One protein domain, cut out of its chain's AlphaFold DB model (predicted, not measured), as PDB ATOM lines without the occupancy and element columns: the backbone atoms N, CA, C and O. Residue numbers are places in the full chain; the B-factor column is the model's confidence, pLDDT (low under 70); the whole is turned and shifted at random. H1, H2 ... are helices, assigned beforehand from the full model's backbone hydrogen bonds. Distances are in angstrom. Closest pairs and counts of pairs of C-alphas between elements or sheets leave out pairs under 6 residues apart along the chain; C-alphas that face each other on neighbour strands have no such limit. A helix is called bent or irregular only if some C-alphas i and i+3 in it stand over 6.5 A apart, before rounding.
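What this domain is: This is residues 287 to 350 of the 407 residues of the protein "Carbohydrate sulfotransferase" of Cyprideis torosa (UniProt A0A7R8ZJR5). Three helices pack together in a triangle, each crossing the other two at a wide angle: the longest, kinked H2, with H1 and H3 packed on it and on each other. Two stretches stick out from this small body, residues 323 to 329 of the loop between H2 and H3, and residues 343 to 349 at the end of H3 and beyond. The printed part has 64 residues, with H1, H2 and H3 in that order along the chain and no named strand; the class is all helix. The whole is compact, with a radius of gyration of the C-alphas of 11.6 A and spans of 32 by 32 by 18 A.

Where its parts are: H2, residues 306 to 321, is 20.1 A long and begins at C-alpha 306 (29.180, -33.729, -41.090). It has a kink of 39 degrees near residue 313 and is irregular: C-alphas 312 and 315 are 7.2 A apart. H1, residues 287 to 296, is 11.9 A long and begins at C-alpha 287 (31.803, -48.940, -44.314). It is only just irregular, with C-alphas 293 and 296 6.7 A apart. H3, residues 335 to 344, is 14.3 A long and ends at C-alpha 344 (34.898, -52.092, -29.716).

How they stand to each other: H2 and H1 touch, about perpendicular at 80 degrees; their closest C-alphas, of Thr 306 and Lys 294, are 5.4 A apart. H2 touches H3 with residues 317 to 321 alone, about perpendicular at 75 degrees; the closest C-alphas, of Tyr 321 and Glu 337, are 6.3 A apart. H1 and H3 touch at a steep tilt of 67 degrees, opposite ways; the closest C-alphas, of Tyr 291 and Phe 335, are 6.9 A apart. Every O i to N i+4 pair is within hydrogen-bond range in H3, against 5 of 6 in H1 and 10 of 12 in H2.

The domain as a whole: The C-alphas farthest apart, of Gln 327 and Val 348, are 34.2 A apart. The printed part has no cut; the link from H1 to H2 is short and that from H2 to H3 is long, with 13 residues. The mean pLDDT of the printed part is 85.4, and residues 299 to 305 and 324 to 328 are under 70.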
ATOM      1  N   LEU A 287      31.170 -49.561 -45.485       97.75
ATOM      2  CA  LEU A 287      31.803 -48.940 -44.314       97.75
ATOM      3  C   LEU A 287      32.794 -47.839 -44.702       97.75
ATOM      4  O   LEU A 287      32.809 -46.787 -44.070       97.75
ATOM      5  N   LEU A 288      33.591 -48.056 -45.752       97.19
ATOM      6  CA  LEU A 288      34.487 -47.026 -46.276       97.19
ATOM      7  C   LEU A 288      33.699 -45.814 -46.791       97.19
ATOM      8  O   LEU A 288      34.043 -44.686 -46.462       97.19
ATOM      9  N   SER A 289      32.619 -46.041 -47.541       95.56
ATOM     10  CA  SER A 289      31.725 -44.976 -48.008       95.56
ATOM     11  C   SER A 289      31.119 -44.195 -46.839       95.56
ATOM     12  O   SER A 289      31.129 -42.969 -46.863       95.56
ATOM     13  N   ALA A 290      30.662 -44.877 -45.782       95.38
ATOM     14  CA  ALA A 290      30.142 -44.223 -44.580       95.38
ATOM     15  C   ALA A 290      31.204 -43.364 -43.877       95.38
ATOM     16  O   ALA A 290      30.918 -42.234 -43.493       95.38
ATOM     17  N   TYR A 291      32.430 -43.879 -43.741       95.88
ATOM     18  CA  TYR A 291      33.548 -43.138 -43.163       95.88
ATOM     19  C   TYR A 291      33.875 -41.878 -43.967       95.88
ATOM     20  O   TYR A 291      33.951 -40.798 -43.388       95.88
ATOM     21  N   ARG A 292      34.037 -42.010 -45.287       93.50
ATOM     22  CA  ARG A 292      34.377 -40.883 -46.164       93.50
ATOM     23  C   ARG A 292      33.331 -39.784 -46.113       93.50
ATOM     24  O   ARG A 292      33.656 -38.626 -45.906       93.50
ATOM     25  N   ASP A 293      32.074 -40.190 -46.205       90.06
ATOM     26  CA  ASP A 293      30.941 -39.276 -46.219       90.06
ATOM     27  C   ASP A 293      30.697 -38.583 -44.874       90.06
ATOM     28  O   ASP A 293      30.268 -37.438 -44.857       90.06
ATOM     29  N   LYS A 294      30.923 -39.262 -43.738       90.94
ATOM     30  CA  LYS A 294      30.526 -38.735 -42.418       90.94
ATOM     31  C   LYS A 294      31.673 -38.301 -41.514       90.94
ATOM     32  O   LYS A 294      31.419 -37.575 -40.554       90.94
ATOM     33  N   LEU A 295      32.899 -38.771 -41.747       92.19
ATOM     34  CA  LEU A 295      33.999 -38.666 -40.778       92.19
ATOM     35  C   LEU A 295      35.375 -38.330 -41.379       92.19
ATOM     36  O   LEU A 295      36.274 -38.019 -40.600       92.19
ATOM     37  N   GLU A 296      35.586 -38.422 -42.697       90.75
ATOM     38  CA  GLU A 296      36.922 -38.242 -43.291       90.75
ATOM     39  C   GLU A 296      37.358 -36.780 -43.374       90.75
ATOM     40  O   GLU A 296      38.515 -36.501 -43.053       90.75
ATOM     41  N   ASP A 297      36.458 -35.876 -43.764       84.00
ATOM     42  CA  ASP A 297      36.777 -34.462 -43.971       84.00
ATOM     43  C   ASP A 297      35.705 -33.542 -43.375       84.00
ATOM     44  O   ASP A 297      34.551 -33.543 -43.802       84.00
ATOM     45  N   MET A 298      36.090 -32.714 -42.399       73.75
ATOM     46  CA  MET A 298      35.204 -31.699 -41.826       73.75
ATOM     47  C   MET A 298      35.181 -30.379 -42.600       73.75
ATOM     48  O   MET A 298      34.501 -29.441 -42.184       73.75
ATOM     49  N   ARG A 299      35.913 -30.228 -43.704       68.38
ATOM     50  CA  ARG A 299      35.917 -28.969 -44.470       68.38
ATOM     51  C   ARG A 299      34.556 -28.650 -45.090       68.38
ATOM     52  O   ARG A 299      34.237 -27.475 -45.233       68.38
ATOM     53  N   HIS A 300      33.724 -29.662 -45.330       63.69
ATOM     54  CA  HIS A 300      32.352 -29.527 -45.842       63.69
ATOM     55  C   HIS A 300      31.294 -29.379 -44.721       63.69
ATOM     56  O   HIS A 300      30.102 -29.560 -44.946       63.69
ATOM     57  N   ARG A 301      31.734 -28.974 -43.514       55.59
ATOM     58  CA  ARG A 301      31.011 -28.862 -42.221       55.59
ATOM     59  C   ARG A 301      29.577 -28.318 -42.241       55.59
ATOM     60  O   ARG A 301      28.844 -28.547 -41.277       55.59
ATOM     61  N   HIS A 302      29.201 -27.544 -43.257       53.00
ATOM     62  CA  HIS A 302      27.953 -26.781 -43.298       53.00
ATOM     63  C   HIS A 302      26.904 -27.313 -44.284       53.00
ATOM     64  O   HIS A 302      25.765 -26.862 -44.205       53.00
ATOM     65  N   GLU A 303      27.239 -28.268 -45.156       55.50
ATOM     66  CA  GLU A 303      26.368 -28.637 -46.287       55.50
ATOM     67  C   GLU A 303      25.677 -30.007 -46.127       55.50
ATOM     68  O   GLU A 303      24.612 -30.222 -46.696       55.50
ATOM     69  N   ASP A 304      26.202 -30.915 -45.299       61.28
ATOM     70  CA  ASP A 304      25.823 -32.344 -45.323       61.28
ATOM     71  C   ASP A 304      25.637 -33.000 -43.935       61.28
ATOM     72  O   ASP A 304      25.556 -34.229 -43.796       61.28
ATOM     73  N   GLY A 305      25.590 -32.185 -42.877       68.25
ATOM     74  CA  GLY A 305      25.458 -32.658 -41.498       68.25
ATOM     75  C   GLY A 305      26.730 -33.284 -40.910       68.25
ATOM     76  O   GLY A 305      26.675 -33.800 -39.791       68.25
ATOM     77  N   THR A 306      27.882 -33.221 -41.589       75.25
ATOM     78  CA  THR A 306      29.180 -33.729 -41.090       75.25
ATOM     79  C   THR A 306      29.558 -33.209 -39.703       75.25
ATOM     80  O   THR A 306      30.088 -33.966 -38.888       75.25
ATOM     81  N   GLU A 307      29.212 -31.963 -39.355       83.75
ATOM     82  CA  GLU A 307      29.456 -31.420 -38.010       83.75
ATOM     83  C   GLU A 307      28.734 -32.225 -36.912       83.75
ATOM     84  O   GLU A 307      29.297 -32.463 -35.838       83.75
ATOM     85  N   TYR A 308      27.503 -32.688 -37.169       87.81
ATOM     86  CA  TYR A 308      26.775 -33.546 -36.231       87.81
ATOM     87  C   TYR A 308      27.510 -34.873 -36.026       87.81
ATOM     88  O   TYR A 308      27.723 -35.287 -34.884       87.81
ATOM     89  N   PHE A 309      27.940 -35.521 -37.110       90.94
ATOM     90  CA  PHE A 309      28.638 -36.806 -37.045       90.94
ATOM     91  C   PHE A 309      29.987 -36.691 -36.350       90.94
ATOM     92  O   PHE A 309      30.330 -37.527 -35.509       90.94
ATOM     93  N   TYR A 310      30.729 -35.622 -36.620       88.62
ATOM     94  CA  TYR A 310      31.973 -35.371 -35.920       88.62
ATOM     95  C   TYR A 310      31.757 -35.175 -34.414       88.62
ATOM     96  O   TYR A 310      32.445 -35.797 -33.602       88.62
ATOM     97  N   ARG A 311      30.783 -34.352 -34.009       89.25
ATOM     98  CA  ARG A 311      30.479 -34.136 -32.582       89.25
ATOM     99  C   ARG A 311      30.004 -35.412 -31.890       89.25
ATOM    100  O   ARG A 311      30.407 -35.678 -30.758       89.25
ATOM    101  N   SER A 312      29.153 -36.183 -32.560       91.50
ATOM    102  CA  SER A 312      28.510 -37.370 -31.994       91.50
ATOM    103  C   SER A 312      29.443 -38.577 -31.940       91.50
ATOM    104  O   SER A 312      29.396 -39.324 -30.956       91.50
ATOM    105  N   TYR A 313      30.314 -38.728 -32.942       94.44
ATOM    106  CA  TYR A 313      31.188 -39.886 -33.128       94.44
ATOM    107  C   TYR A 313      32.657 -39.488 -33.273       94.44
ATOM    108  O   TYR A 313      33.469 -39.890 -32.442       94.44
ATOM    109  N   GLY A 314      33.005 -38.679 -34.278       93.31
ATOM    110  CA  GLY A 314      34.400 -38.419 -34.660       93.31
ATOM    111  C   GLY A 314      35.300 -37.971 -33.505       93.31
ATOM    112  O   GLY A 314      36.321 -38.604 -33.239       93.31
ATOM    113  N   ARG A 315      34.871 -36.965 -32.734       92.06
ATOM    114  CA  ARG A 315      35.603 -36.468 -31.559       92.06
ATOM    115  C   ARG A 315      35.828 -37.561 -30.512       92.06
ATOM    116  O   ARG A 315      36.911 -37.637 -29.942       92.06
ATOM    117  N   LYS A 316      34.825 -38.407 -30.258       93.38
ATOM    118  CA  LYS A 316      34.916 -39.496 -29.269       93.38
ATOM    119  C   LYS A 316      35.863 -40.596 -29.735       93.38
ATOM    120  O   LYS A 316      36.608 -41.134 -28.925       93.38
ATOM    121  N   ILE A 317      35.841 -40.914 -31.031       95.25
ATOM    122  CA  ILE A 317      36.749 -41.888 -31.644       95.25
ATOM    123  C   ILE A 317      38.189 -41.401 -31.478       95.25
ATOM    124  O   ILE A 317      39.015 -42.112 -30.910       95.25
ATOM    125  N   VAL A 318      38.468 -40.159 -31.878       93.62
ATOM    126  CA  VAL A 318      39.796 -39.552 -31.736       93.62
ATOM    127  C   VAL A 318      40.248 -39.536 -30.279       93.62
ATOM    128  O   VAL A 318      41.324 -40.035 -29.972       93.62
ATOM    129  N   GLN A 319      39.412 -39.048 -29.360       91.81
ATOM    130  CA  GLN A 319      39.734 -39.013 -27.929       91.81
ATOM    131  C   GLN A 319      40.033 -40.394 -27.335       91.81
ATOM    132  O   GLN A 319      40.822 -40.491 -26.400       91.81
ATOM    133  N   LYS A 320      39.393 -41.454 -27.841       93.44
ATOM    134  CA  LYS A 320      39.567 -42.810 -27.313       93.44
ATOM    135  C   LYS A 320      40.831 -43.492 -27.839       93.44
ATOM    136  O   LYS A 320      41.492 -44.184 -27.070       93.44
ATOM    137  N   TYR A 321      41.140 -43.350 -29.127       92.75
ATOM    138  CA  TYR A 321      42.173 -44.167 -29.782       92.75
ATOM    139  C   TYR A 321      43.478 -43.429 -30.067       92.75
ATOM    140  O   TYR A 321      44.499 -44.074 -30.310       92.75
ATOM    141  N   ARG A 322      43.474 -42.098 -30.008       89.25
ATOM    142  CA  ARG A 322      44.651 -41.288 -30.294       89.25
ATOM    143  C   ARG A 322      45.372 -40.896 -29.018       89.25
ATOM    144  O   ARG A 322      44.782 -40.335 -28.099       89.25
ATOM    145  N   GLN A 323      46.674 -41.147 -28.977       78.88
ATOM    146  CA  GLN A 323      47.518 -40.685 -27.882       78.88
ATOM    147  C   GLN A 323      47.821 -39.192 -28.068       78.88
ATOM    148  O   GLN A 323      48.176 -38.755 -29.160       78.88
ATOM    149  N   HIS A 324      47.696 -38.399 -27.001       65.62
ATOM    150  CA  HIS A 324      47.857 -36.934 -27.006       65.62
ATOM    151  C   HIS A 324      49.296 -36.434 -27.263       65.62
ATOM    152  O   HIS A 324      49.624 -35.294 -26.946       65.62
ATOM    153  N   THR A 325      50.181 -37.275 -27.795       60.53
ATOM    154  CA  THR A 325      51.621 -37.013 -27.893       60.53
ATOM    155  C   THR A 325      52.042 -36.269 -29.158       60.53
ATOM    156  O   THR A 325      53.186 -35.836 -29.234       60.53
ATOM    157  N   GLU A 326      51.155 -36.075 -30.138       58.25
ATOM    158  CA  GLU A 326      51.509 -35.446 -31.416       58.25
ATOM    159  C   GLU A 326      50.739 -34.144 -31.655       58.25
ATOM    160  O   GLU A 326      49.526 -34.126 -31.853       58.25
ATOM    161  N   GLN A 327      51.472 -33.031 -31.650       52.53
ATOM    162  CA  GLN A 327      50.932 -31.667 -31.615       52.53
ATOM    163  C   GLN A 327      50.361 -31.169 -32.965       52.53
ATOM    164  O   GLN A 327      49.975 -30.009 -33.075       52.53
ATOM    165  N   HIS A 328      50.263 -32.033 -33.984       59.03
ATOM    166  CA  HIS A 328      49.856 -31.673 -35.352       59.03
ATOM    167  C   HIS A 328      49.033 -32.763 -36.067       59.03
ATOM    168  O   HIS A 328      49.219 -32.996 -37.261       59.03
ATOM    169  N   GLN A 329      48.132 -33.458 -35.368       72.00
ATOM    170  CA  GLN A 329      47.248 -34.435 -36.017       72.00
ATOM    171  C   GLN A 329      45.912 -33.810 -36.456       72.00
ATOM    172  O   GLN A 329      45.382 -32.930 -35.784       72.00
ATOM    173  N   ARG A 330      45.385 -34.285 -37.598       81.38
ATOM    174  CA  ARG A 330      44.035 -33.990 -38.133       81.38
ATOM    175  C   ARG A 330      42.970 -34.107 -37.043       81.38
ATOM    176  O   ARG A 330      43.058 -35.032 -36.253       81.38
ATOM    177  N   ASP A 331      41.948 -33.261 -37.003       85.38
ATOM    178  CA  ASP A 331      40.910 -33.370 -35.963       85.38
ATOM    179  C   ASP A 331      39.990 -34.587 -36.185       85.38
ATOM    180  O   ASP A 331      39.384 -35.107 -35.253       85.38
ATOM    181  N   GLU A 332      39.896 -35.065 -37.422       90.56
ATOM    182  CA  GLU A 332      39.076 -36.194 -37.845       90.56
ATOM    183  C   GLU A 332      39.691 -37.546 -37.449       90.56
ATOM    184  O   GLU A 332      40.919 -37.706 -37.499       90.56
ATOM    185  N   PRO A 333      38.875 -38.572 -37.147       93.56
ATOM    186  CA  PRO A 333      39.378 -39.932 -37.000       93.56
ATOM    187  C   PRO A 333      39.906 -40.458 -38.336       93.56
ATOM    188  O   PRO A 333      39.328 -40.220 -39.391       93.56
ATOM    189  N   THR A 334      40.986 -41.223 -38.306       94.38
ATOM    190  CA  THR A 334      41.467 -42.024 -39.434       94.38
ATOM    191  C   THR A 334      40.552 -43.229 -39.670       94.38
ATOM    192  O   THR A 334      39.811 -43.652 -38.777       94.38
ATOM    193  N   PHE A 335      40.609 -43.826 -40.864       95.94
ATOM    194  CA  PHE A 335      39.828 -45.030 -41.154       95.94
ATOM    195  C   PHE A 335      40.139 -46.196 -40.190       95.94
ATOM    196  O   PHE A 335      39.190 -46.803 -39.697       95.94
ATOM    197  N   PRO A 336      41.408 -46.489 -39.823       96.44
ATOM    198  CA  PRO A 336      41.703 -47.495 -38.800       96.44
ATOM    199  C   PRO A 336      41.089 -47.191 -37.427       96.44
ATOM    200  O   PRO A 336      40.542 -48.097 -36.804       96.44
ATOM    201  N   GLU A 337      41.114 -45.933 -36.967       96.38
ATOM    202  CA  GLU A 337      40.465 -45.537 -35.703       96.38
ATOM    203  C   GLU A 337      38.940 -45.751 -35.770       96.38
ATOM    204  O   GLU A 337      38.336 -46.237 -34.813       96.38
ATOM    205  N   PHE A 338      38.312 -45.457 -36.915       97.31
ATOM    206  CA  PHE A 338      36.895 -45.754 -37.152       97.31
ATOM    207  C   PHE A 338      36.603 -47.263 -37.158       97.31
ATOM    208  O   PHE A 338      35.640 -47.704 -36.534       97.31
ATOM    209  N   VAL A 339      37.438 -48.082 -37.801       97.62
ATOM    210  CA  VAL A 339      37.271 -49.545 -37.787       97.62
ATOM    211  C   VAL A 339      37.425 -50.098 -36.370       97.62
ATOM    212  O   VAL A 339      36.600 -50.906 -35.945       97.62
ATOM    213  N   GLN A 340      38.416 -49.627 -35.606       97.50
ATOM    214  CA  GLN A 340      38.584 -50.030 -34.209       97.50
ATOM    215  C   GLN A 340      37.370 -49.626 -33.361       97.50
ATOM    216  O   GLN A 340      36.902 -50.409 -32.539       97.50
ATOM    217  N   TYR A 341      36.798 -48.443 -33.606       97.06
ATOM    218  CA  TYR A 341      35.532 -48.035 -33.003       97.06
ATOM    219  C   TYR A 341      34.397 -49.032 -33.253       97.06
ATOM    220  O   TYR A 341      33.699 -49.375 -32.299       97.06
ATOM    221  N   LEU A 342      34.235 -49.520 -34.485       96.44
ATOM    222  CA  LEU A 342      33.203 -50.508 -34.814       96.44
ATOM    223  C   LEU A 342      33.451 -51.869 -34.149       96.44
ATOM    224  O   LEU A 342      32.498 -52.554 -33.803       96.44
ATOM    225  N   ILE A 343      34.708 -52.270 -33.959       95.50
ATOM    226  CA  ILE A 343      35.047 -53.530 -33.274       95.50
ATOM    227  C   ILE A 343      34.724 -53.441 -31.777       95.50
ATOM    228  O   ILE A 343      34.181 -54.379 -31.196       95.50
ATOM    229  N   ASP A 344      35.038 -52.304 -31.158       95.81
ATOM    230  CA  ASP A 344      34.898 -52.092 -29.716       95.81
ATOM    231  C   ASP A 344      33.470 -51.740 -29.271       95.81
ATOM    232  O   ASP A 344      33.167 -51.770 -28.074       95.81
ATOM    233  N   THR A 345      32.610 -51.325 -30.201       93.62
ATOM    234  CA  THR A 345      31.287 -50.771 -29.897       93.62
ATOM    235  C   THR A 345      30.195 -51.757 -30.278       93.62
ATOM    236  O   THR A 345      30.200 -52.340 -31.357       93.62
ATOM    237  N   ASP A 346      29.216 -51.924 -29.392       91.69
ATOM    238  CA  ASP A 346      28.060 -52.762 -29.687       91.69
ATOM    239  C   ASP A 346      27.240 -52.168 -30.842       91.69
ATOM    240  O   ASP A 346      26.882 -50.988 -30.817       91.69
ATOM    241  N   SER A 347      26.915 -53.004 -31.832       90.69
ATOM    242  CA  SER A 347      26.178 -52.622 -33.042       90.69
ATOM    243  C   SER A 347      24.823 -51.953 -32.786       90.69
ATOM    244  O   SER A 347      24.338 -51.234 -33.653       90.69
ATOM    245  N   VAL A 348      24.226 -52.141 -31.602       89.19
ATOM    246  CA  VAL A 348      22.982 -51.456 -31.202       89.19
ATOM    247  C   VAL A 348      23.149 -49.937 -31.054       89.19
ATOM    248  O   VAL A 348      22.169 -49.206 -31.143       89.19
ATOM    249  N   TYR A 349      24.378 -49.453 -30.851       91.12
ATOM    250  CA  TYR A 349      24.702 -48.023 -30.771       91.12
ATOM    251  C   TYR A 349      25.245 -47.458 -32.085       91.12
ATOM    252  O   TYR A 349      25.763 -46.340 -32.104       91.12
ATOM    253  N   PHE A 350      25.211 -48.237 -33.168       94.38
ATOM    254  CA  PHE A 350      25.667 -47.757 -34.465       94.38
ATOM    255  C   PHE A 350      24.656 -46.803 -35.072       94.38
ATOM    256  O   PHE A 350      23.449 -46.969 -34.919       94.38
TER     257      PHE A 350